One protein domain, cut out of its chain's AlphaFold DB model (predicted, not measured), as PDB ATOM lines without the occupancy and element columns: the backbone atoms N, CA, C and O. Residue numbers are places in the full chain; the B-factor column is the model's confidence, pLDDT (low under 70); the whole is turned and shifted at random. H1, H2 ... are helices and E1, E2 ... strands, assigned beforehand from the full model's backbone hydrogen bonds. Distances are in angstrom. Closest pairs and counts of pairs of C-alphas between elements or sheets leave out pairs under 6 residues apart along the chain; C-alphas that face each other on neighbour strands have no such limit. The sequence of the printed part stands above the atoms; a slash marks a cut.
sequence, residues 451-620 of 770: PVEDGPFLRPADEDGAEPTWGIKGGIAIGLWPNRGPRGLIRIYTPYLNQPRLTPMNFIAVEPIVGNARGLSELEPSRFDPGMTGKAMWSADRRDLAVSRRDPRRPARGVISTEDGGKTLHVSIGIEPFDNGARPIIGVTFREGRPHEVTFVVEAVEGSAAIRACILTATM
ATOM      1  N   PRO A 451     -26.685 -50.230 -47.574       92.94
ATOM      2  CA  PRO A 451     -25.828 -51.355 -47.235       92.94
ATOM      3  C   PRO A 451     -26.359 -52.626 -47.909       92.94
ATOM      4  O   PRO A 451     -27.569 -52.802 -48.080       92.94
ATOM      5  N   VAL A 452     -25.435 -53.507 -48.275       96.00
ATOM      6  CA  VAL A 452     -25.700 -54.817 -48.869       96.00
ATOM      7  C   VAL A 452     -25.719 -55.898 -47.791       96.00
ATOM      8  O   VAL A 452     -25.045 -55.788 -46.764       96.00
ATOM      9  N   GLU A 453     -26.489 -56.955 -48.034       96.12
ATOM     10  CA  GLU A 453     -26.456 -58.162 -47.212       96.12
ATOM     11  C   GLU A 453     -25.231 -59.012 -47.571       96.12
ATOM     12  O   GLU A 453     -24.930 -59.210 -48.748       96.12
ATOM     13  N   ASP A 454     -24.539 -59.537 -46.561       95.50
ATOM     14  CA  ASP A 454     -23.391 -60.426 -46.726       95.50
ATOM     15  C   ASP A 454     -23.414 -61.505 -45.633       95.50
ATOM     16  O   ASP A 454     -23.111 -61.256 -44.461       95.50
ATOM     17  N   GLY A 455     -23.883 -62.699 -46.002       93.62
ATOM     18  CA  GLY A 455     -24.191 -63.765 -45.050       93.62
ATOM     19  C   GLY A 455     -25.210 -63.303 -43.989       93.62
ATOM     20  O   GLY A 455     -26.310 -62.888 -44.358       93.62
ATOM     21  N   PRO A 456     -24.881 -63.376 -42.685       95.75
ATOM     22  CA  PRO A 456     -25.757 -62.924 -41.603       95.75
ATOM     23  C   PRO A 456     -25.682 -61.407 -41.343       95.75
ATOM     24  O   PRO A 456     -26.320 -60.929 -40.407       95.75
ATOM     25  N   PHE A 457     -24.898 -60.640 -42.110       98.06
ATOM     26  CA  PHE A 457     -24.582 -59.244 -41.803       98.06
ATOM     27  C   PHE A 457     -25.066 -58.241 -42.855       98.06
ATOM     28  O   PHE A 457     -25.357 -58.580 -44.000       98.06
ATOM     29  N   LEU A 458     -25.107 -56.974 -42.445       96.69
ATOM     30  CA  LEU A 458     -25.248 -55.792 -43.287       96.69
ATOM     31  C   LEU A 458     -23.900 -55.065 -43.325       96.69
ATOM     32  O   LEU A 458     -23.334 -54.768 -42.269       96.69
ATOM     33  N   ARG A 459     -23.399 -54.761 -44.524       97.19
ATOM     34  CA  ARG A 459     -22.150 -54.010 -44.749       97.19
ATOM     35  C   ARG A 459     -22.385 -52.894 -45.774       97.19
ATOM     36  O   ARG A 459     -23.223 -53.080 -46.654       97.19
ATOM     37  N   PRO A 460     -21.652 -51.770 -45.743       96.50
ATOM     38  CA  PRO A 460     -21.715 -50.774 -46.808       96.50
ATOM     39  C   PRO A 460     -21.476 -51.382 -48.201       96.50
ATOM     40  O   PRO A 460     -20.710 -52.345 -48.359       96.50
ATOM     41  N   ALA A 461     -22.149 -50.817 -49.207       92.12
ATOM     42  CA  ALA A 461     -21.912 -51.135 -50.612       92.12
ATOM     43  C   ALA A 461     -20.476 -50.773 -51.035       92.12
ATOM     44  O   ALA A 461     -19.834 -49.918 -50.425       92.12
ATOM     45  N   ASP A 462     -19.970 -51.428 -52.080       87.31
ATOM     46  CA  ASP A 462     -18.582 -51.293 -52.551       87.31
ATOM     47  C   ASP A 462     -18.435 -50.155 -53.587       87.31
ATOM     48  O   ASP A 462     -17.913 -50.343 -54.685       87.31
ATOM     49  N   GLU A 463     -19.000 -48.979 -53.280       78.44
ATOM     50  CA  GLU A 463     -19.105 -47.854 -54.219       78.44
ATOM     51  C   GLU A 463     -19.165 -46.462 -53.553       78.44
ATOM     52  O   GLU A 463     -19.423 -46.302 -52.356       78.44
ATOM     53  N   ASP A 464     -18.916 -45.422 -54.355       68.69
ATOM     54  CA  ASP A 464     -18.808 -44.036 -53.897       68.69
ATOM     55  C   ASP A 464     -20.151 -43.450 -53.440       68.69
ATOM     56  O   ASP A 464     -21.075 -43.239 -54.226       68.69
ATOM     57  N   GLY A 465     -20.229 -43.089 -52.156       70.69
ATOM     58  CA  GLY A 465     -21.471 -42.636 -51.534       70.69
ATOM     59  C   GLY A 465     -22.325 -43.770 -50.965       70.69
ATOM     60  O   GLY A 465     -23.501 -43.539 -50.683       70.69
ATOM     61  N   ALA A 466     -21.756 -44.962 -50.762       87.06
ATOM     62  CA  ALA A 466     -22.359 -46.002 -49.935       87.06
ATOM     63  C   ALA A 466     -22.772 -45.476 -48.547       87.06
ATOM     64  O   ALA A 466     -22.138 -44.599 -47.953       87.06
ATOM     65  N   GLU A 467     -23.863 -46.022 -48.018       90.38
ATOM     66  CA  GLU A 467     -24.400 -45.646 -46.719       90.38
ATOM     67  C   GLU A 467     -23.539 -46.243 -45.581       90.38
ATOM     68  O   GLU A 467     -23.370 -47.465 -45.533       90.38
ATOM     69  N   PRO A 468     -22.986 -45.426 -44.657       93.81
ATOM     70  CA  PRO A 468     -22.143 -45.885 -43.547       93.81
ATOM     71  C   PRO A 468     -22.978 -46.583 -42.459       93.81
ATOM     72  O   PRO A 468     -23.239 -46.013 -41.394       93.81
ATOM     73  N   THR A 469     -23.405 -47.810 -42.753       96.38
ATOM     74  CA  THR A 469     -24.265 -48.654 -41.916       96.38
ATOM     75  C   THR A 469     -23.710 -50.079 -41.867       96.38
ATOM     76  O   THR A 469     -23.494 -50.693 -42.911       96.38
ATOM     77  N   TRP A 470     -23.530 -50.619 -40.659       98.31
ATOM     78  CA  TRP A 470     -23.047 -51.986 -40.397       98.31
ATOM     79  C   TRP A 470     -23.984 -52.666 -39.400       98.31
ATOM     80  O   TRP A 470     -24.493 -51.990 -38.508       98.31
ATOM     81  N   GLY A 471     -24.212 -53.974 -39.499       97.81
ATOM     82  CA  GLY A 471     -25.081 -54.662 -38.541       97.81
ATOM     83  C   GLY A 471     -25.343 -56.128 -38.838       97.81
ATOM     84  O   GLY A 471     -24.690 -56.729 -39.687       97.81
ATOM     85  N   ILE A 472     -26.335 -56.685 -38.152       97.44
ATOM     86  CA  ILE A 472     -26.873 -58.031 -38.380       97.44
ATOM     87  C   ILE A 472     -28.074 -57.924 -39.330       97.44
ATOM     88  O   ILE A 472     -28.878 -56.996 -39.233       97.44
ATOM     89  N   LYS A 473     -28.216 -58.869 -40.262       95.44
ATOM     90  CA  LYS A 473     -29.345 -58.935 -41.198       95.44
ATOM     91  C   LYS A 473     -30.657 -59.092 -40.423       95.44
ATOM     92  O   LYS A 473     -30.887 -60.108 -39.779       95.44
ATOM     93  N   GLY A 474     -31.505 -58.063 -40.466       93.69
ATOM     94  CA  GLY A 474     -32.751 -57.982 -39.691       93.69
ATOM     95  C   GLY A 474     -32.572 -57.674 -38.196       93.69
ATOM     96  O   GLY A 474     -33.517 -57.202 -37.576       93.69
ATOM     97  N   GLY A 475     -31.375 -57.882 -37.641       96.88
ATOM     98  CA  GLY A 475     -31.012 -57.556 -36.262       96.88
ATOM     99  C   GLY A 475     -30.573 -56.098 -36.071       96.88
ATOM    100  O   GLY A 475     -30.922 -55.206 -36.846       96.88
ATOM    101  N   ILE A 476     -29.811 -55.846 -35.008       98.06
ATOM    102  CA  ILE A 476     -29.292 -54.522 -34.656       98.06
ATOM    103  C   ILE A 476     -28.231 -54.054 -35.657       98.06
ATOM    104  O   ILE A 476     -27.420 -54.835 -36.164       98.06
ATOM    105  N   ALA A 477     -28.231 -52.752 -35.934       98.25
ATOM    106  CA  ALA A 477     -27.250 -52.104 -36.792       98.25
ATOM    107  C   ALA A 477     -26.802 -50.762 -36.203       98.25
ATOM    108  O   ALA A 477     -27.542 -50.120 -35.456       98.25
ATOM    109  N   ILE A 478     -25.604 -50.319 -36.578       98.38
ATOM    110  CA  ILE A 478     -25.088 -48.979 -36.288       98.38
ATOM    111  C   ILE A 478     -25.015 -48.127 -37.555       98.38
ATOM    112  O   ILE A 478     -24.928 -48.659 -38.663       98.38
ATOM    113  N   GLY A 479     -24.960 -46.804 -37.395       96.81
ATOM    114  CA  GLY A 479     -24.653 -45.890 -38.498       96.81
ATOM    115  C   GLY A 479     -23.877 -44.635 -38.090       96.81
ATOM    116  O   GLY A 479     -24.120 -44.047 -37.034       96.81
ATOM    117  N   LEU A 480     -22.973 -44.178 -38.956       95.31
ATOM    118  CA  LEU A 480     -22.155 -42.976 -38.734       95.31
ATOM    119  C   LEU A 480     -22.628 -41.785 -39.573       95.31
ATOM    120  O   LEU A 480     -23.375 -41.938 -40.536       95.31
ATOM    121  N   TRP A 481     -22.170 -40.577 -39.234       89.06
ATOM    122  CA  TRP A 481     -22.259 -39.440 -40.158       89.06
ATOM    123  C   TRP A 481     -21.545 -39.811 -41.479       89.06
ATOM    124  O   TRP A 481     -20.471 -40.408 -41.402       89.06
ATOM    125  N   PRO A 482     -22.080 -39.488 -42.674       78.44
ATOM    126  CA  PRO A 482     -23.177 -38.549 -42.951       78.44
ATOM    127  C   PRO A 482     -24.629 -39.071 -42.842       78.44
ATOM    128  O   PRO A 482     -25.543 -38.388 -43.316       78.44
ATOM    129  N   ASN A 483     -24.911 -40.227 -42.222       83.50
ATOM    130  CA  ASN A 483     -26.300 -40.632 -41.945       83.50
ATOM    131  C   ASN A 483     -27.042 -39.607 -41.081       83.50
ATOM    132  O   ASN A 483     -26.456 -38.891 -40.268       83.50
ATOM    133  N   ARG A 484     -28.357 -39.524 -41.297       74.25
ATOM    134  CA  ARG A 484     -29.221 -38.472 -40.749       74.25
ATOM    135  C   ARG A 484     -29.122 -38.399 -39.220       74.25
ATOM    136  O   ARG A 484     -28.967 -39.425 -38.559       74.25
ATOM    137  N   GLY A 485     -29.193 -37.187 -38.672       74.25
ATOM    138  CA  GLY A 485     -28.917 -36.904 -37.258       74.25
ATOM    139  C   GLY A 485     -27.548 -36.241 -37.033       74.25
ATOM    140  O   GLY A 485     -26.794 -36.061 -37.993       74.25
ATOM    141  N   PRO A 486     -27.233 -35.851 -35.786       75.75
ATOM    142  CA  PRO A 486     -26.024 -35.105 -35.434       75.75
ATOM    143  C   PRO A 486     -24.722 -35.858 -35.744       75.75
ATOM    144  O   PRO A 486     -24.662 -37.090 -35.803       75.75
ATOM    145  N   ARG A 487     -23.656 -35.089 -35.947       86.62
ATOM    146  CA  ARG A 487     -22.276 -35.575 -36.057       86.62
ATOM    147  C   ARG A 487     -21.740 -35.941 -34.661       86.62
ATOM    148  O   ARG A 487     -22.359 -35.599 -33.661       86.62
ATOM    149  N   GLY A 488     -20.640 -36.690 -34.591       93.25
ATOM    150  CA  GLY A 488     -20.051 -37.111 -33.316       93.25
ATOM    151  C   GLY A 488     -20.786 -38.237 -32.581       93.25
ATOM    152  O   GLY A 488     -20.295 -38.699 -31.564       93.25
ATOM    153  N   LEU A 489     -21.925 -38.719 -33.092       96.44
ATOM    154  CA  LEU A 489     -22.668 -39.843 -32.510       96.44
ATOM    155  C   LEU A 489     -22.671 -41.073 -33.417       96.44
ATOM    156  O   LEU A 489     -22.828 -40.958 -34.639       96.44
ATOM    157  N   ILE A 490     -22.623 -42.253 -32.796       98.25
ATOM    158  CA  ILE A 490     -22.941 -43.540 -33.425       98.25
ATOM    159  C   ILE A 490     -24.459 -43.751 -33.308       98.25
ATOM    160  O   ILE A 490     -25.000 -43.773 -32.208       98.25
ATOM    161  N   ARG A 491     -25.177 -43.894 -34.426       97.38
ATOM    162  CA  ARG A 491     -26.619 -44.226 -34.430       97.38
ATOM    163  C   ARG A 491     -26.795 -45.698 -34.090       97.38
ATOM    164  O   ARG A 491     -26.038 -46.501 -34.622       97.38
ATOM    165  N   ILE A 492     -27.818 -46.041 -33.313       97.88
ATOM    166  CA  ILE A 492     -28.304 -47.414 -33.125       97.88
ATOM    167  C   ILE A 492     -29.641 -47.567 -33.852       97.88
ATOM    168  O   ILE A 492     -30.560 -46.782 -33.621       97.88
ATOM    169  N   TYR A 493     -29.765 -48.581 -34.704       97.12
ATOM    170  CA  TYR A 493     -30.973 -48.917 -35.456       97.12
ATOM    171  C   TYR A 493     -31.502 -50.296 -35.045       97.12
ATOM    172  O   TYR A 493     -30.736 -51.256 -34.948       97.12
ATOM    173  N   THR A 494     -32.820 -50.410 -34.875       96.38
ATOM    174  CA  THR A 494     -33.499 -51.651 -34.463       96.38
ATOM    175  C   THR A 494     -34.644 -51.996 -35.431       96.38
ATOM    176  O   THR A 494     -35.818 -51.801 -35.101       96.38
ATOM    177  N   PRO A 495     -34.342 -52.459 -36.661       92.56
ATOM    178  CA  PRO A 495     -35.357 -52.751 -37.680       92.56
ATOM    179  C   PRO A 495     -36.347 -53.851 -37.262       92.56
ATOM    180  O   PRO A 495     -37.504 -53.803 -37.668       92.56
ATOM    181  N   TYR A 496     -35.927 -54.787 -36.405       95.06
ATOM    182  CA  TYR A 496     -36.768 -55.830 -35.802       95.06
ATOM    183  C   TYR A 496     -37.873 -55.299 -34.871       95.06
ATOM    184  O   TYR A 496     -38.826 -56.022 -34.608       95.06
ATOM    185  N   LEU A 497     -37.789 -54.042 -34.417       95.62
ATOM    186  CA  LEU A 497     -38.837 -53.366 -33.638       95.62
ATOM    187  C   LEU A 497     -39.744 -52.509 -34.534       95.62
ATOM    188  O   LEU A 497     -40.141 -51.421 -34.131       95.62
ATOM    189  N   ASN A 498     -39.980 -52.909 -35.789       90.56
ATOM    190  CA  ASN A 498     -40.838 -52.204 -36.756       90.56
ATOM    191  C   ASN A 498     -40.529 -50.696 -36.949       90.56
ATOM    192  O   ASN A 498     -41.394 -49.904 -37.341       90.56
ATOM    193  N   GLN A 499     -39.286 -50.266 -36.701       86.25
ATOM    194  CA  GLN A 499     -38.889 -48.868 -36.875       86.25
ATOM    195  C   GLN A 499     -38.727 -48.498 -38.359       86.25
ATOM    196  O   GLN A 499     -38.155 -49.274 -39.129       86.25
ATOM    197  N   PRO A 500     -39.137 -47.286 -38.792       83.12
ATOM    198  CA  PRO A 500     -38.858 -46.829 -40.149       83.12
ATOM    199  C   PRO A 500     -37.346 -46.739 -40.390       83.12
ATOM    200  O   PRO A 500     -36.617 -46.193 -39.558       83.12
ATOM    201  N   ARG A 501     -36.881 -47.224 -41.547       82.94
ATOM    202  CA  ARG A 501     -35.460 -47.230 -41.938       82.94
ATOM    203  C   ARG A 501     -34.786 -45.873 -41.662       82.94
ATOM    204  O   ARG A 501     -35.332 -44.825 -41.998       82.94
ATOM    205  N   LEU A 502     -33.580 -45.913 -41.089       77.25
ATOM    206  CA  LEU A 502     -32.774 -44.751 -40.673       77.25
ATOM    207  C   LEU A 502     -33.358 -43.906 -39.524       77.25
ATOM    208  O   LEU A 502     -32.802 -42.849 -39.218       77.25
ATOM    209  N   THR A 503     -34.416 -44.363 -38.852       86.00
ATOM    210  CA  THR A 503     -34.811 -43.830 -37.537       86.00
ATOM    211  C   THR A 503     -33.898 -44.454 -36.480       86.00
ATOM    212  O   THR A 503     -33.911 -45.677 -36.352       86.00
ATOM    213  N   PRO A 504     -33.071 -43.680 -35.756       91.62
ATOM    214  CA  PRO A 504     -32.295 -44.220 -34.648       91.62
ATOM    215  C   PRO A 504     -33.213 -44.518 -33.454       91.62
ATOM    216  O   PRO A 504     -34.061 -43.700 -33.103       91.62
ATOM    217  N   MET A 505     -33.006 -45.662 -32.804       94.69
ATOM    218  CA  MET A 505     -33.602 -45.977 -31.502       94.69
ATOM    219  C   MET A 505     -32.850 -45.266 -30.372       94.69
ATOM    220  O   MET A 505     -33.455 -44.805 -29.407       94.69
ATOM    221  N   ASN A 506     -31.524 -45.165 -30.502       95.62
ATOM    222  CA  ASN A 506     -30.660 -44.415 -29.598       95.62
ATOM    223  C   ASN A 506     -29.415 -43.898 -30.350       95.62
ATOM    224  O   ASN A 506     -29.164 -44.277 -31.500       95.62
ATOM    225  N   PHE A 507     -28.630 -43.046 -29.701       96.50
ATOM    226  CA  PHE A 507     -27.315 -42.603 -30.149       96.50
ATOM    227  C   PHE A 507     -26.282 -42.898 -29.056       96.50
ATOM    228  O   PHE A 507     -26.544 -42.636 -27.884       96.50
ATOM    229  N   ILE A 508     -25.106 -43.400 -29.433       97.81
ATOM    230  CA  ILE A 508     -23.972 -43.583 -28.522       97.81
ATOM    231  C   ILE A 508     -22.982 -42.433 -28.715       97.81
ATOM    232  O   ILE A 508     -22.456 -42.247 -29.819       97.81
ATOM    233  N   ALA A 509     -22.747 -41.678 -27.644       96.81
ATOM    234  CA  ALA A 509     -21.643 -40.734 -27.513       96.81
ATOM    235  C   ALA A 509     -20.392 -41.437 -26.965       96.81
ATOM    236  O   ALA A 509     -20.488 -42.449 -26.269       96.81
ATOM    237  N   VAL A 510     -19.221 -40.887 -27.278       97.31
ATOM    238  CA  VAL A 510     -17.911 -41.360 -26.821       97.31
ATOM    239  C   VAL A 510     -17.267 -40.259 -25.992       97.31
ATOM    240  O   VAL A 510     -16.888 -39.216 -26.518       97.31
ATOM    241  N   GLU A 511     -17.140 -40.489 -24.691       96.06
ATOM    242  CA  GLU A 511     -16.815 -39.432 -23.736       96.06
ATOM    243  C   GLU A 511     -15.576 -39.815 -22.907       96.06
ATOM    244  O   GLU A 511     -15.683 -40.378 -21.810       96.06
ATOM    245  N   PRO A 512     -14.360 -39.607 -23.451       96.12
ATOM    246  CA  PRO A 512     -13.113 -39.912 -22.763       96.12
ATOM    247  C   PRO A 512     -12.816 -38.857 -21.696       96.12
ATOM    248  O   PRO A 512     -12.906 -37.655 -21.945       96.12
ATOM    249  N   ILE A 513     -12.409 -39.297 -20.510       94.88
ATOM    250  CA  ILE A 513     -12.108 -38.426 -19.373       94.88
ATOM    251  C   ILE A 513     -10.602 -38.449 -19.110       94.88
ATOM    252  O   ILE A 513     -10.037 -39.509 -18.834       94.88
ATOM    253  N   VAL A 514      -9.957 -37.285 -19.166       95.44
ATOM    254  CA  VAL A 514      -8.520 -37.095 -18.899       95.44
ATOM    255  C   VAL A 514      -8.385 -36.203 -17.671       95.44
ATOM    256  O   VAL A 514      -8.814 -35.048 -17.678       95.44
ATOM    257  N   GLY A 515      -7.849 -36.752 -16.579       92.56
ATOM    258  CA  GLY A 515      -7.938 -36.111 -15.263       92.56
ATOM    259  C   GLY A 515      -9.398 -35.814 -14.900       92.56
ATOM    260  O   GLY A 515     -10.217 -36.732 -14.814       92.56
ATOM    261  N   ASN A 516      -9.730 -34.530 -14.747       87.06
ATOM    262  CA  ASN A 516     -11.091 -34.063 -14.459       87.06
ATOM    263  C   ASN A 516     -11.874 -33.612 -15.714       87.06
ATOM    264  O   ASN A 516     -13.063 -33.323 -15.611       87.06
ATOM    265  N   ALA A 517     -11.249 -33.554 -16.895       88.69
ATOM    266  CA  ALA A 517     -11.886 -33.075 -18.122       88.69
ATOM    267  C   ALA A 517     -12.584 -34.221 -18.879       88.69
ATOM    268  O   ALA A 517     -11.913 -35.050 -19.502       88.69
ATOM    269  N   ARG A 518     -13.925 -34.264 -18.843       89.81
ATOM    270  CA  ARG A 518     -14.772 -35.147 -19.673       89.81
ATOM    271  C   ARG A 518     -14.921 -34.524 -21.063       89.81
ATOM    272  O   ARG A 518     -15.433 -33.415 -21.170       89.81
ATOM    273  N   GLY A 519     -14.433 -35.220 -22.086       92.19
ATOM    274  CA  GLY A 519     -14.640 -34.843 -23.481       92.19
ATOM    275  C   GLY A 519     -16.006 -35.303 -23.996       92.19
ATOM    276  O   GLY A 519     -16.561 -36.260 -23.457       92.19
ATOM    277  N   LEU A 520     -16.542 -34.624 -25.011       89.81
ATOM    278  CA  LEU A 520     -17.932 -34.745 -25.477       89.81
ATOM    279  C   LEU A 520     -17.981 -34.910 -27.004       89.81
ATOM    280  O   LEU A 520     -17.891 -33.932 -27.743       89.81
ATOM    281  N   SER A 521     -18.113 -36.142 -27.499       96.38
ATOM    282  CA  SER A 521     -17.986 -36.472 -28.932       96.38
ATOM    283  C   SER A 521     -18.889 -35.677 -29.881       96.38
ATOM    284  O   SER A 521     -18.537 -35.454 -31.035       96.38
ATOM    285  N   GLU A 522     -20.052 -35.271 -29.397       88.25
ATOM    286  CA  GLU A 522     -21.200 -34.727 -30.121       88.25
ATOM    287  C   GLU A 522     -21.407 -33.225 -29.895       88.25
ATOM    288  O   GLU A 522     -22.112 -32.583 -30.675       88.25
ATOM    289  N   LEU A 523     -20.761 -32.667 -28.865       79.94
ATOM    290  CA  LEU A 523     -20.783 -31.242 -28.530       79.94
ATOM    291  C   LEU A 523     -19.427 -30.555 -28.750       79.94
ATOM    292  O   LEU A 523     -19.412 -29.360 -29.042       79.94
ATOM    293  N   GLU A 524     -18.301 -31.272 -28.673       82.56
ATOM    294  CA  GLU A 524     -17.000 -30.707 -29.043       82.56
ATOM    295  C   GLU A 524     -16.962 -30.363 -30.545       82.56
ATOM    296  O   GLU A 524     -17.327 -31.193 -31.387       82.56
ATOM    297  N   PRO A 525     -16.496 -29.160 -30.922       70.44
ATOM    298  CA  PRO A 525     -16.269 -28.796 -32.313       70.44
ATOM    299  C   PRO A 525     -15.245 -29.700 -33.005       70.44
ATOM    300  O   PRO A 525     -14.302 -30.215 -32.392       70.44
ATOM    301  N   SER A 526     -15.403 -29.854 -34.318       72.31
ATOM    302  CA  SER A 526     -14.416 -30.525 -35.155       72.31
ATOM    303  C   SER A 526     -13.308 -29.559 -35.585       72.31
ATOM    304  O   SER A 526     -13.545 -28.536 -36.225       72.31
ATOM    305  N   ARG A 527     -12.073 -29.947 -35.274       73.06
ATOM    306  CA  ARG A 527     -10.807 -29.391 -35.772       73.06
ATOM    307  C   ARG A 527     -10.619 -29.730 -37.260       73.06
ATOM    308  O   ARG A 527     -10.040 -28.963 -38.024       73.06
ATOM    309  N   PHE A 528     -11.094 -30.912 -37.652       66.50
ATOM    310  CA  PHE A 528     -10.975 -31.540 -38.966       66.50
ATOM    311  C   PHE A 528     -11.981 -31.006 -39.992       66.50
ATOM    312  O   PHE A 528     -11.657 -30.990 -41.180       66.50
ATOM    313  N   ASP A 529     -13.172 -30.585 -39.561       57.97
ATOM    314  CA  ASP A 529     -14.169 -29.897 -40.392       57.97
ATOM    315  C   ASP A 529     -14.656 -28.627 -39.660       57.97
ATOM    316  O   ASP A 529     -15.667 -28.673 -38.955       57.97
ATOM    317  N   PRO A 530     -13.932 -27.496 -39.782       47.31
ATOM    318  CA  PRO A 530     -14.215 -26.271 -39.032       47.31
ATOM    319  C   PRO A 530     -15.639 -25.753 -39.265       47.31
ATOM    320  O   PRO A 530     -16.130 -25.758 -40.394       47.31
ATOM    321  N   GLY A 531     -16.294 -25.293 -38.197       46.00
ATOM    322  CA  GLY A 531     -17.714 -24.914 -38.202       46.00
ATOM    323  C   GLY A 531     -18.693 -26.074 -37.958       46.00
ATOM    324  O   GLY A 531     -19.867 -25.822 -37.700       46.00
ATOM    325  N   MET A 532     -18.241 -27.336 -37.968       55.31
ATOM    326  CA  MET A 532     -19.077 -28.483 -37.590       55.31
ATOM    327  C   MET A 532     -18.966 -28.789 -36.091       55.31
ATOM    328  O   MET A 532     -17.896 -29.150 -35.599       55.31
ATOM    329  N   THR A 533     -20.088 -28.736 -35.374       71.38
ATOM    330  CA  THR A 533     -20.219 -29.333 -34.033       71.38
ATOM    331  C   THR A 533     -20.220 -30.863 -34.130       71.38
ATOM    332  O   THR A 533     -20.811 -31.429 -35.055       71.38
ATOM    333  N   GLY A 534     -19.576 -31.527 -33.170       84.38
ATOM    334  CA  GLY A 534     -19.387 -32.973 -33.132       84.38
ATOM    335  C   GLY A 534     -18.110 -33.405 -33.856       84.38
ATOM    336  O   GLY A 534     -17.862 -33.041 -35.011       84.38
ATOM    337  N   LYS A 535     -17.308 -34.235 -33.192       90.31
ATOM    338  CA  LYS A 535     -16.058 -34.801 -33.705       90.31
ATOM    339  C   LYS A 535     -16.260 -35.600 -34.991       90.31
ATOM    340  O   LYS A 535     -17.300 -36.226 -35.225       90.31
ATOM    341  N   ALA A 536     -15.239 -35.593 -35.845       87.00
ATOM    342  CA  ALA A 536     -15.186 -36.464 -37.007       87.00
ATOM    343  C   ALA A 536     -15.108 -37.928 -36.553       87.00
ATOM    344  O   ALA A 536     -14.297 -38.284 -35.699       87.00
ATOM    345  N   MET A 537     -15.922 -38.774 -37.180       97.06
ATOM    346  CA  MET A 537     -15.861 -40.228 -37.063       97.06
ATOM    347  C   MET A 537     -15.730 -40.814 -38.465       97.06
ATOM    348  O   MET A 537     -16.405 -40.354 -39.388       97.06
ATOM    349  N   TRP A 538     -14.876 -41.818 -38.633       94.94
ATOM    350  CA  TRP A 538     -14.672 -42.517 -39.902       94.94
ATOM    351  C   TRP A 538     -14.401 -44.002 -39.651       94.94
ATOM    352  O   TRP A 538     -13.891 -44.380 -38.601       94.94
ATOM    353  N   SER A 539     -14.731 -44.854 -40.616       97.44
ATOM    354  CA  SER A 539     -14.550 -46.303 -40.505       97.44
ATOM    355  C   SER A 539     -13.283 -46.799 -41.206       97.44
ATOM    356  O   SER A 539     -12.823 -46.228 -42.198       97.44
ATOM    357  N   ALA A 540     -12.731 -47.894 -40.694       97.06
ATOM    358  CA  ALA A 540     -11.671 -48.678 -41.309       97.06
ATOM    359  C   ALA A 540     -11.885 -50.175 -41.033       97.06
ATOM    360  O   ALA A 540     -12.429 -50.560 -39.999       97.06
ATOM    361  N   ASP A 541     -11.412 -51.023 -41.943       96.38
ATOM    362  CA  ASP A 541     -11.519 -52.484 -41.816       96.38
ATOM    363  C   ASP A 541     -10.579 -53.056 -40.736       96.38
ATOM    364  O   ASP A 541     -10.761 -54.184 -40.287       96.38
ATOM    365  N   ARG A 542      -9.567 -52.287 -40.307       93.44
ATOM    366  CA  ARG A 542      -8.599 -52.668 -39.264       93.44
ATOM    367  C   ARG A 542      -8.230 -51.474 -38.374       93.44
ATOM    368  O   ARG A 542      -8.214 -50.329 -38.831       93.44
ATOM    369  N   ARG A 543      -7.864 -51.755 -37.122       91.62
ATOM    370  CA  ARG A 543      -7.497 -50.785 -36.068       91.62
ATOM    371  C   ARG A 543      -6.378 -49.819 -36.470       91.62
ATOM    372  O   ARG A 543      -6.500 -48.610 -36.297       91.62
ATOM    373  N   ASP A 544      -5.293 -50.344 -37.028       90.75
ATOM    374  CA  ASP A 544      -4.141 -49.577 -37.529       90.75
ATOM    375  C   ASP A 544      -4.503 -48.663 -38.710       90.75
ATOM    376  O   ASP A 544      -3.866 -47.637 -38.922       90.75
ATOM    377  N   LEU A 545      -5.566 -48.990 -39.447       92.25
ATOM    378  CA  LEU A 545      -6.105 -48.169 -40.529       92.25
ATOM    379  C   LEU A 545      -7.104 -47.100 -40.051       92.25
ATOM    380  O   LEU A 545      -7.442 -46.212 -40.840       92.25
ATOM    381  N   ALA A 546      -7.561 -47.169 -38.794       92.94
ATOM    382  CA  ALA A 546      -8.463 -46.197 -38.171       92.94
ATOM    383  C   ALA A 546      -7.730 -45.019 -37.498       92.94
ATOM    384  O   ALA A 546      -8.342 -43.972 -37.312       92.94
ATOM    385  N   VAL A 547      -6.426 -45.131 -37.193       90.50
ATOM    386  CA  VAL A 547      -5.638 -44.051 -36.544       90.50
ATOM    387  C   VAL A 547      -5.524 -42.773 -37.389       90.50
ATOM    388  O   VAL A 547      -5.292 -41.692 -36.849       90.50
ATOM    389  N   SER A 548      -5.688 -42.903 -38.708       86.06
ATOM    390  CA  SER A 548      -5.571 -41.828 -39.697       86.06
ATOM    391  C   SER A 548      -6.934 -41.493 -40.291       86.06
ATOM    392  O   SER A 548      -7.684 -42.398 -40.658       86.06
ATOM    393  N   ARG A 549      -7.235 -40.193 -40.430       87.69
ATOM    394  CA  ARG A 549      -8.505 -39.689 -40.979       87.69
ATOM    395  C   ARG A 549      -8.802 -40.288 -42.360       87.69
ATOM    396  O   ARG A 549      -7.967 -40.223 -43.260       87.69
ATOM    397  N   ARG A 550     -10.025 -40.790 -42.541       85.81
ATOM    398  CA  ARG A 550     -10.596 -41.221 -43.832       85.81
ATOM    399  C   ARG A 550     -11.788 -40.333 -44.206       85.81
ATOM    400  O   ARG A 550     -12.315 -39.623 -43.352       85.81
ATOM    401  N   ASP A 551     -12.215 -40.362 -45.469       79.25
ATOM    402  CA  ASP A 551     -13.466 -39.708 -45.882       79.25
ATOM    403  C   ASP A 551     -14.665 -40.566 -45.436       79.25
ATOM    404  O   ASP A 551     -14.838 -41.665 -45.965       79.25
ATOM    405  N   PRO A 552     -15.527 -40.107 -44.508       82.56
ATOM    406  CA  PRO A 552     -16.695 -40.873 -44.066       82.56
ATOM    407  C   PRO A 552     -17.764 -41.065 -45.159       82.56
ATOM    408  O   PRO A 552     -18.713 -41.818 -44.955       82.56
ATOM    409  N   ARG A 553     -17.623 -40.422 -46.331       76.50
ATOM    410  CA  ARG A 553     -18.435 -40.694 -47.535       76.50
ATOM    411  C   ARG A 553     -17.979 -41.942 -48.312       76.50
ATOM    412  O   ARG A 553     -18.679 -42.365 -49.229       76.50
ATOM    413  N   ARG A 554     -16.819 -42.510 -47.959       84.38
ATOM    414  CA  ARG A 554     -16.249 -43.766 -48.478       84.38
ATOM    415  C   ARG A 554     -16.093 -44.762 -47.313       84.38
ATOM    416  O   ARG A 554     -14.968 -45.002 -46.866       84.38
ATOM    417  N   PRO A 555     -17.201 -45.266 -46.738       94.06
ATOM    418  CA  PRO A 555     -17.140 -46.132 -45.567       94.06
ATOM    419  C   PRO A 555     -16.404 -47.445 -45.858       94.06
ATOM    420  O   PRO A 555     -16.638 -48.092 -46.874       94.06
ATOM    421  N   ALA A 556     -15.556 -47.865 -44.922       96.31
ATOM    422  CA  ALA A 556     -14.947 -49.191 -44.937       96.31
ATOM    423  C   ALA A 556     -16.014 -50.287 -44.777       96.31
ATOM    424  O   ALA A 556     -16.976 -50.111 -44.025       96.31
ATOM    425  N   ARG A 557     -15.860 -51.431 -45.451       96.19
ATOM    426  CA  ARG A 557     -16.913 -52.463 -45.468       96.19
ATOM    427  C   ARG A 557     -16.985 -53.252 -44.158       96.19
ATOM    428  O   ARG A 557     -18.058 -53.742 -43.815       96.19
ATOM    429  N   GLY A 558     -15.890 -53.309 -43.400       96.88
ATOM    430  CA  GLY A 558     -15.761 -54.111 -42.185       96.88
ATOM    431  C   GLY A 558     -15.407 -55.564 -42.511       96.88
ATOM    432  O   GLY A 558     -15.826 -56.105 -43.538       96.88
ATOM    433  N   VAL A 559     -14.614 -56.197 -41.651       97.69
ATOM    434  CA  VAL A 559     -14.103 -57.562 -41.846       97.69
ATOM    435  C   VAL A 559     -15.089 -58.568 -41.271       97.69
ATOM    436  O   VAL A 559     -15.521 -58.421 -40.132       97.69
ATOM    437  N   ILE A 560     -15.413 -59.603 -42.048       97.25
ATOM    438  CA  ILE A 560     -16.117 -60.782 -41.543       97.25
ATOM    439  C   ILE A 560     -15.071 -61.830 -41.152       97.25
ATOM    440  O   ILE A 560     -14.264 -62.231 -41.993       97.25
ATOM    441  N   SER A 561     -15.100 -62.279 -39.900       95.38
ATOM    442  CA  SER A 561     -14.282 -63.378 -39.374       95.38
ATOM    443  C   SER A 561     -15.163 -64.532 -38.870       95.38
ATOM    444  O   SER A 561     -16.393 -64.522 -38.985       95.38
ATOM    445  N   THR A 562     -14.532 -65.612 -38.412       92.75
ATOM    446  CA  THR A 562     -15.203 -66.776 -37.819       92.75
ATOM    447  C   THR A 562     -14.475 -67.125 -36.530       92.75
ATOM    448  O   THR A 562     -13.278 -67.405 -36.546       92.75
ATOM    449  N   GLU A 563     -15.200 -67.049 -35.421       82.00
ATOM    450  CA  GLU A 563     -14.699 -67.058 -34.044       82.00
ATOM    451  C   GLU A 563     -15.673 -67.877 -33.188       82.00
ATOM    452  O   GLU A 563     -16.886 -67.792 -33.378       82.00
ATOM    453  N   ASP A 564     -15.165 -68.685 -32.257       67.12
ATOM    454  CA  ASP A 564     -15.966 -69.454 -31.284       67.12
ATOM    455  C   ASP A 564     -17.112 -70.312 -31.884       67.12
ATOM    456  O   ASP A 564     -18.082 -70.639 -31.204       67.12
ATOM    457  N   GLY A 565     -17.011 -70.692 -33.166       75.19
ATOM    458  CA  GLY A 565     -18.018 -71.488 -33.884       75.19
ATOM    459  C   GLY A 565     -19.115 -70.694 -34.612       75.19
ATOM    460  O   GLY A 565     -19.979 -71.313 -35.228       75.19
ATOM    461  N   GLY A 566     -19.078 -69.357 -34.594       87.56
ATOM    462  CA  GLY A 566     -19.997 -68.489 -35.345       87.56
ATOM    463  C   GLY A 566     -19.269 -67.406 -36.145       87.56
ATOM    464  O   GLY A 566     -18.051 -67.241 -36.037       87.56
ATOM    465  N   LYS A 567     -19.998 -66.649 -36.968       95.88
ATOM    466  CA  LYS A 567     -19.423 -65.499 -37.683       95.88
ATOM    467  C   LYS A 567     -19.486 -64.219 -36.860       95.88
ATOM    468  O   LYS A 567     -20.398 -63.997 -36.054       95.88
ATOM    469  N   THR A 568     -18.539 -63.337 -37.135       97.12
ATOM    470  CA  THR A 568     -18.422 -61.998 -36.554       97.12
ATOM    471  C   THR A 568     -18.228 -60.970 -37.668       97.12
ATOM    472  O   THR A 568     -17.649 -61.279 -38.707       97.12
ATOM    473  N   LEU A 569     -18.735 -59.750 -37.474       98.19
ATOM    474  CA  LEU A 569     -18.428 -58.588 -38.317       98.19
ATOM    475  C   LEU A 569     -17.771 -57.532 -37.438       98.19
ATOM    476  O   LEU A 569     -18.409 -57.032 -36.511       98.19
ATOM    477  N   HIS A 570     -16.531 -57.176 -37.761       98.00
ATOM    478  CA  HIS A 570     -15.783 -56.121 -37.091       98.00
ATOM    479  C   HIS A 570     -15.616 -54.878 -37.976       98.00
ATOM    480  O   HIS A 570     -15.285 -54.972 -39.161       98.00
ATOM    481  N   VAL A 571     -15.769 -53.695 -37.383       98.12
ATOM    482  CA  VAL A 571     -15.375 -52.411 -37.978       98.12
ATOM    483  C   VAL A 571     -14.672 -51.552 -36.928       98.12
ATOM    484  O   VAL A 571     -15.142 -51.415 -35.800       98.12
ATOM    485  N   SER A 572     -13.539 -50.954 -37.294       98.12
ATOM    486  CA  SER A 572     -12.829 -50.001 -36.439       98.12
ATOM    487  C   SER A 572     -13.270 -48.576 -36.777       98.12
ATOM    488  O   SER A 572     -13.188 -48.154 -37.930       98.12
ATOM    489  N   ILE A 573     -13.723 -47.820 -35.780       98.31
ATOM    490  CA  ILE A 573     -14.127 -46.418 -35.913       98.31
ATOM    491  C   ILE A 573     -13.003 -45.540 -35.364       98.31
ATOM    492  O   ILE A 573     -12.740 -45.518 -34.159       98.31
ATOM    493  N   GLY A 574     -12.345 -44.812 -36.261       97.69
ATOM    494  CA  GLY A 574     -11.438 -43.734 -35.895       97.69
ATOM    495  C   GLY A 574     -12.236 -42.502 -35.489       97.69
ATOM    496  O   GLY A 574     -13.205 -42.139 -36.161       97.69
ATOM    497  N   ILE A 575     -11.833 -41.878 -34.383       97.00
ATOM    498  CA  ILE A 575     -12.416 -40.631 -33.890       97.00
ATOM    499  C   ILE A 575     -11.328 -39.561 -33.876       97.00
ATOM    500  O   ILE A 575     -10.153 -39.814 -33.598       97.00
ATOM    501  N   GLU A 576     -11.727 -38.349 -34.222       93.25
ATOM    502  CA  GLU A 576     -10.906 -37.156 -34.107       93.25
ATOM    503  C   GLU A 576     -10.401 -36.925 -32.665       93.25
ATOM    504  O   GLU A 576     -11.142 -37.179 -31.715       93.25
ATOM    505  N   PRO A 577      -9.165 -36.417 -32.472       93.81
ATOM    506  CA  PRO A 577      -8.660 -36.049 -31.152       93.81
ATOM    507  C   PRO A 577      -9.596 -35.113 -30.376       93.81
ATOM    508  O   PRO A 577     -10.050 -34.089 -30.896       93.81
ATOM    509  N   PHE A 578      -9.827 -35.458 -29.114       94.94
ATOM    510  CA  PHE A 578     -10.620 -34.683 -28.167       94.94
ATOM    511  C   PHE A 578      -9.811 -33.518 -27.605       94.94
ATOM    512  O   PHE A 578      -8.574 -33.544 -27.569       94.94
ATOM    513  N   ASP A 579     -10.510 -32.490 -27.140       89.19
ATOM    514  CA  ASP A 579      -9.882 -31.240 -26.717       89.19
ATOM    515  C   ASP A 579      -9.153 -31.369 -25.367       89.19
ATOM    516  O   ASP A 579      -8.198 -30.638 -25.107       89.19
ATOM    517  N   ASN A 580      -9.471 -32.412 -24.589       93.75
ATOM    518  CA  ASN A 580      -8.693 -32.872 -23.429       93.75
ATOM    519  C   ASN A 580      -7.450 -33.729 -23.784       93.75
ATOM    520  O   ASN A 580      -6.790 -34.266 -22.892       93.75
ATOM    521  N   GLY A 581      -7.131 -33.894 -25.072       95.12
ATOM    522  CA  GLY A 581      -5.984 -34.666 -25.561       95.12
ATOM    523  C   GLY A 581      -6.206 -36.180 -25.663       95.12
ATOM    524  O   GLY A 581      -5.290 -36.899 -26.075       95.12
ATOM    525  N   ALA A 582      -7.390 -36.696 -25.317       96.75
ATOM    526  CA  ALA A 582      -7.720 -38.097 -25.554       96.75
ATOM    527  C   ALA A 582      -7.827 -38.397 -27.057       96.75
ATOM    528  O   ALA A 582      -8.341 -37.601 -27.847       96.75
ATOM    529  N   ARG A 583      -7.356 -39.578 -27.462       95.62
ATOM    530  CA  ARG A 583      -7.401 -40.038 -28.857       95.62
ATOM    531  C   ARG A 583      -7.926 -41.481 -28.914       95.62
ATOM    532  O   ARG A 583      -7.129 -42.410 -29.089       95.62
ATOM    533  N   PRO A 584      -9.237 -41.689 -28.688       95.06
ATOM    534  CA  PRO A 584      -9.827 -43.015 -28.672       95.06
ATOM    535  C   PRO A 584     -10.084 -43.562 -30.086       95.06
ATOM    536  O   PRO A 584     -10.363 -42.817 -31.026       95.06
ATOM    537  N   ILE A 585     -10.052 -44.886 -30.205       95.31
ATOM    538  CA  ILE A 585     -10.627 -45.657 -31.313       95.31
ATOM    539  C   ILE A 585     -11.688 -46.579 -30.721       95.31
ATOM    540  O   ILE A 585     -11.505 -47.112 -29.624       95.31
ATOM    541  N   ILE A 586     -12.785 -46.774 -31.451       97.06
ATOM    542  CA  ILE A 586     -13.843 -47.708 -31.068       97.06
ATOM    543  C   ILE A 586     -13.831 -48.886 -32.035       97.06
ATOM    544  O   ILE A 586     -14.201 -48.747 -33.199       97.06
ATOM    545  N   GLY A 587     -13.421 -50.058 -31.560       97.69
ATOM    546  CA  GLY A 587     -13.727 -51.307 -32.248       97.69
ATOM    547  C   GLY A 587     -15.208 -51.635 -32.059       97.69
ATOM    548  O   GLY A 587     -15.704 -51.551 -30.939       97.69
ATOM    549  N   VAL A 588     -15.920 -52.005 -33.122       98.31
ATOM    550  CA  VAL A 588     -17.314 -52.464 -33.037       98.31
ATOM    551  C   VAL A 588     -17.426 -53.855 -33.632       98.31
ATOM    552  O   VAL A 588     -16.978 -54.075 -34.757       98.31
ATOM    553  N   THR A 589     -18.038 -54.775 -32.891       98.00
ATOM    554  CA  THR A 589     -18.215 -56.171 -33.294       98.00
ATOM    555  C   THR A 589     -19.673 -56.600 -33.150       98.00
ATOM    556  O   THR A 589     -20.263 -56.506 -32.071       98.00
ATOM    557  N   PHE A 590     -20.224 -57.141 -34.233       98.06
ATOM    558  CA  PHE A 590     -21.479 -57.896 -34.251       98.06
ATOM    559  C   PHE A 590     -21.165 -59.396 -34.259       98.06
ATOM    560  O   PHE A 590     -20.184 -59.811 -34.881       98.06
ATOM    561  N   ARG A 591     -21.993 -60.220 -33.604       96.62
ATOM    562  CA  ARG A 591     -21.865 -61.689 -33.623       96.62
ATOM    563  C   ARG A 591     -23.165 -62.317 -34.132       96.62
ATOM    564  O   ARG A 591     -24.239 -61.924 -33.693       96.62
ATOM    565  N   GLU A 592     -23.060 -63.293 -35.031       93.81
ATOM    566  CA  GLU A 592     -24.188 -63.927 -35.743       93.81
ATOM    567  C   GLU A 592     -25.295 -64.440 -34.802       93.81
ATOM    568  O   GLU A 592     -26.470 -64.172 -35.031       93.81
ATOM    569  N   GLY A 593     -24.923 -65.090 -33.694       92.56
ATOM    570  CA  GLY A 593     -25.856 -65.600 -32.679       92.56
ATOM    571  C   GLY A 593     -26.322 -64.588 -31.621       92.56
ATOM    572  O   GLY A 593     -26.700 -65.012 -30.537       92.56
ATOM    573  N   ARG A 594     -26.220 -63.271 -31.861       94.31
ATOM    574  CA  ARG A 594     -26.620 -62.207 -30.910       94.31
ATOM    575  C   ARG A 594     -27.365 -61.067 -31.628       94.31
ATOM    576  O   ARG A 594     -26.844 -59.956 -31.719       94.31
ATOM    577  N   PRO A 595     -28.572 -61.318 -32.173       95.88
ATOM    578  CA  PRO A 595     -29.231 -60.424 -33.130       95.88
ATOM    579  C   PRO A 595     -29.590 -59.034 -32.586       95.88
ATOM    580  O   PRO A 595     -29.734 -58.109 -33.382       95.88
ATOM    581  N   HIS A 596     -29.727 -58.861 -31.270       97.69
ATOM    582  CA  HIS A 596     -30.120 -57.593 -30.641       97.69
ATOM    583  C   HIS A 596     -28.965 -56.868 -29.924       97.69
ATOM    584  O   HIS A 596     -29.180 -55.791 -29.363       97.69
ATOM    585  N   GLU A 597     -27.741 -57.412 -29.966       97.12
ATOM    586  CA  GLU A 597     -26.576 -56.878 -29.249       97.12
ATOM    587  C   GLU A 597     -25.484 -56.332 -30.182       97.12
ATOM    588  O   GLU A 597     -25.185 -56.897 -31.236       97.12
ATOM    589  N   VAL A 598     -24.807 -55.271 -29.744       98.19
ATOM    590  CA  VAL A 598     -23.572 -54.766 -30.355       98.19
ATOM    591  C   VAL A 598     -22.487 -54.603 -29.287       98.19
ATOM    592  O   VAL A 598     -22.717 -54.014 -28.228       98.19
ATOM    593  N   THR A 599     -21.294 -55.141 -29.551       97.94
ATOM    594  CA  THR A 599     -20.120 -54.961 -28.686       97.94
ATOM    595  C   THR A 599     -19.280 -53.794 -29.192       97.94
ATOM    596  O   THR A 599     -18.847 -53.787 -30.342       97.94
ATOM    597  N   PHE A 600     -18.988 -52.853 -28.304       97.38
ATOM    598  CA  PHE A 600     -17.986 -51.808 -28.464       97.38
ATOM    599  C   PHE A 600     -16.730 -52.164 -27.662       97.38
ATOM    600  O   PHE A 600     -16.817 -52.712 -26.566       97.38
ATOM    601  N   VAL A 601     -15.555 -51.807 -28.170       95.88
ATOM    602  CA  VAL A 601     -14.278 -51.877 -27.455       95.88
ATOM    603  C   VAL A 601     -13.611 -50.517 -27.566       95.88
ATOM    604  O   VAL A 601     -13.364 -50.048 -28.677       95.88
ATOM    605  N   VAL A 602     -13.320 -49.880 -26.431       93.62
ATOM    606  CA  VAL A 602     -12.602 -48.599 -26.414       93.62
ATOM    607  C   VAL A 602     -11.103 -48.855 -26.305       93.62
ATOM    608  O   VAL A 602     -10.634 -49.530 -25.389       93.62
ATOM    609  N   GLU A 603     -10.342 -48.263 -27.215       92.88
ATOM    610  CA  GLU A 603      -8.884 -48.272 -27.203       92.88
ATOM    611  C   GLU A 603      -8.325 -46.853 -27.286       92.88
ATOM    612  O   GLU A 603      -8.993 -45.946 -27.770       92.88
ATOM    613  N   ALA A 604      -7.078 -46.662 -26.854       93.00
ATOM    614  CA  ALA A 604      -6.332 -45.424 -27.061       93.00
ATOM    615  C   ALA A 604      -5.241 -45.646 -28.119       93.00
ATOM    616  O   ALA A 604      -4.588 -46.696 -28.136       93.00
ATOM    617  N   VAL A 605      -5.024 -44.662 -28.996       91.75
ATOM    618  CA  VAL A 605      -3.868 -44.676 -29.908       91.75
ATOM    619  C   VAL A 605      -2.591 -44.244 -29.188       91.75
ATOM    620  O   VAL A 605      -2.626 -43.597 -28.139       91.75
ATOM    621  N   GLU A 606      -1.448 -44.560 -29.790       91.06
ATOM    622  CA  GLU A 606      -0.148 -44.082 -29.329       91.06
ATOM    623  C   GLU A 606      -0.098 -42.541 -29.308       91.06
ATOM    624  O   GLU A 606      -0.529 -41.860 -30.247       91.06
ATOM    625  N   GLY A 607       0.377 -41.979 -28.193       92.12
ATOM    626  CA  GLY A 607       0.341 -40.535 -27.950       92.12
ATOM    627  C   GLY A 607      -1.058 -39.964 -27.670       92.12
ATOM    628  O   GLY A 607      -1.282 -38.780 -27.914       92.12
ATOM    629  N   SER A 608      -2.019 -40.770 -27.204       95.31
ATOM    630  CA  SER A 608      -3.193 -40.257 -26.478       95.31
ATOM    631  C   SER A 608      -2.774 -39.721 -25.105       95.31
ATOM    632  O   SER A 608      -1.917 -40.313 -24.449       95.31
ATOM    633  N   ALA A 609      -3.439 -38.671 -24.616       96.38
ATOM    634  CA  ALA A 609      -3.407 -38.350 -23.190       96.38
ATOM    635  C   ALA A 609      -3.987 -39.510 -22.352       96.38
ATOM    636  O   ALA A 609      -4.761 -40.332 -22.858       96.38
ATOM    637  N   ALA A 610      -3.607 -39.577 -21.073       96.19
ATOM    638  CA  ALA A 610      -3.991 -40.656 -20.166       96.19
ATOM    639  C   ALA A 610      -5.490 -40.597 -19.813       96.19
ATOM    640  O   ALA A 610      -5.924 -39.828 -18.954       96.19
ATOM    641  N   ILE A 611      -6.279 -41.429 -20.491       95.31
ATOM    642  CA  ILE A 611      -7.713 -41.597 -20.245       95.31
ATOM    643  C   ILE A 611      -7.895 -42.325 -18.902       95.31
ATOM    644  O   ILE A 611      -7.416 -43.446 -18.748       95.31
ATOM    645  N   ARG A 612      -8.594 -41.719 -17.929       94.12
ATOM    646  CA  ARG A 612      -8.929 -42.363 -16.638       94.12
ATOM    647  C   ARG A 612     -10.158 -43.268 -16.727       94.12
ATOM    648  O   ARG A 612     -10.272 -44.234 -15.983       94.12
ATOM    649  N   ALA A 613     -11.081 -42.930 -17.621       92.75
ATOM    650  CA  ALA A 613     -12.298 -43.657 -17.962       92.75
ATOM    651  C   ALA A 613     -12.775 -43.143 -19.327       92.75
ATOM    652  O   ALA A 613     -12.534 -41.984 -19.660       92.75
ATOM    653  N   CYS A 614     -13.459 -43.971 -20.110       92.50
ATOM    654  CA  CYS A 614     -14.197 -43.508 -21.283       92.50
ATOM    655  C   CYS A 614     -15.619 -44.035 -21.167       92.50
ATOM    656  O   CYS A 614     -15.812 -45.239 -20.998       92.50
ATOM    657  N   ILE A 615     -16.586 -43.123 -21.182       93.06
ATOM    658  CA  ILE A 615     -18.001 -43.458 -21.084       93.06
ATOM    659  C   ILE A 615     -18.533 -43.620 -22.504       93.06
ATOM    660  O   ILE A 615     -18.259 -42.796 -23.378       93.06
ATOM    661  N   LEU A 616     -19.293 -44.690 -22.721       94.19
ATOM    662  CA  LEU A 616     -20.153 -44.828 -23.886       94.19
ATOM    663  C   LEU A 616     -21.576 -44.517 -23.427       94.19
ATOM    664  O   LEU A 616     -22.193 -45.303 -22.709       94.19
ATOM    665  N   THR A 617     -22.065 -43.332 -23.773       94.62
ATOM    666  CA  THR A 617     -23.347 -42.826 -23.274       94.62
ATOM    667  C   THR A 617     -24.429 -43.086 -24.298       94.62
ATOM    668  O   THR A 617     -24.355 -42.572 -25.410       94.62
ATOM    669  N   ALA A 618     -25.469 -43.825 -23.918       96.50
ATOM    670  CA  ALA A 618     -26.701 -43.867 -24.692       96.50
ATOM    671  C   ALA A 618     -27.497 -42.582 -24.383       96.50
ATOM    672  O   ALA A 618     -27.970 -42.420 -23.259       96.50
ATOM    673  N   THR A 619     -27.566 -41.637 -25.330       92.62
ATOM    674  CA  THR A 619     -27.969 -40.228 -25.098       92.62
ATOM    675  C   THR A 619     -29.436 -39.897 -25.386       92.62
ATOM    676  O   THR A 619     -29.842 -38.755 -25.193       92.62
ATOM    677  N   MET A 620     -30.235 -40.847 -25.884       92.62
ATOM    678  CA  MET A 620     -31.598 -40.588 -26.378       92.62
ATOM    679  C   MET A 620     -32.678 -41.416 -25.659       92.62
ATOM    680  O   MET A 620     -33.661 -41.857 -26.266       92.62
TER     681      MET A 620
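Overview. This is residues 451 to 620 of the 770 residues of an uncharacterized protein of Aquisphaera giovannonii (UniProt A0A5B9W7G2). Two strongly twisted antiparallel sheets sit partly face to face: the larger, E1 to E6 with E12, covers one face of the smaller, E7 to E11, and short helix H1 packs on the smaller sheet's opposite face. The hairpin of E8 and E9 reaches one end of the longest axis, and the long link from E6 to E7 the other. The printed part has 170 residues, under half of them in twelve named strands and one named helix, in the order E1 to E7, H1, E8 to E12; the class is mostly strand. It is compact, with a radius of gyration of the C-alphas of 15.3 A and spans of 42 by 33 by 29 A.

Arrangement. Start at E1, residues 452 to 454, and follow a meander, each strand the antiparallel neighbour of the one before, through E2, residues 457 to 459, E3, residues 469 to 472, E4, residues 477 to 479, E5, residues 490 to 493, and E6, residues 506 to 514. Check N 454 and O 457 at 2.9 A, N 458 and O 471 at 2.8 A, N 478 and O 470 at 2.8 A, N 491 and O 479 at 2.8 A, and N 508 and O 490 at 2.8 A. Beyond E6 comes edge strand E12, residues 611 to 618, with N 513 and O 613 at 2.8 A. In the branched sheet, E7, residues 537 to 540, and E8, residues 559 to 563, lie on one side of E9, residues 566 to 575, and E10, residues 584 to 591, on the other side. Look for N 540 and O 572 at 2.8 A, N 559 and O 570 at 2.9 A, and N 573 and O 586 at 2.8 A. E11, residues 597 to 604, adds N 601 and O 587 at 2.8 A, closing the meander E8 E9 E10 E11. H1, residues 543 to 546, is on this sheet at a height of 7.3 A, only just over E9, with 3 of its C-alphas falling there; the closest C-alphas, of Ala 546 and Gly 574, are 4.5 A apart. H1 is too short for an O i to N i+4 pair; its one O i to N i+3 pair is within range. Between the sheets, the closest C-alphas of E3 and E10 are Gly 471 and Phe 590, 6.5 A apart; those of E11 and E12 are Val 602 and Cys 614, 7.4 A apart.

Along the chain. Find C-alpha 452 at (-25.700, -54.817, -48.869), where E1 begins. E6 runs 25.7 A; E9, the longest strand, runs 28.9 A from C-alpha 566 at (-19.997, -68.489, -35.345). E10 spans 22.8 A, E11 23.4 A, and E12 19.6 A, to C-alpha 618 at (-26.701, -43.867, -24.692).

Size, cuts and confidence. The C-alphas of Gly 531 and Gly 565 are the two farthest apart, at 46.8 A. The printed part has no cut. The long links are E5 to E6, E6 to E7 and H1 to E8. Mean pLDDT of the printed part is 90.7; residues 464, 528 to 532 and 564 are under 70.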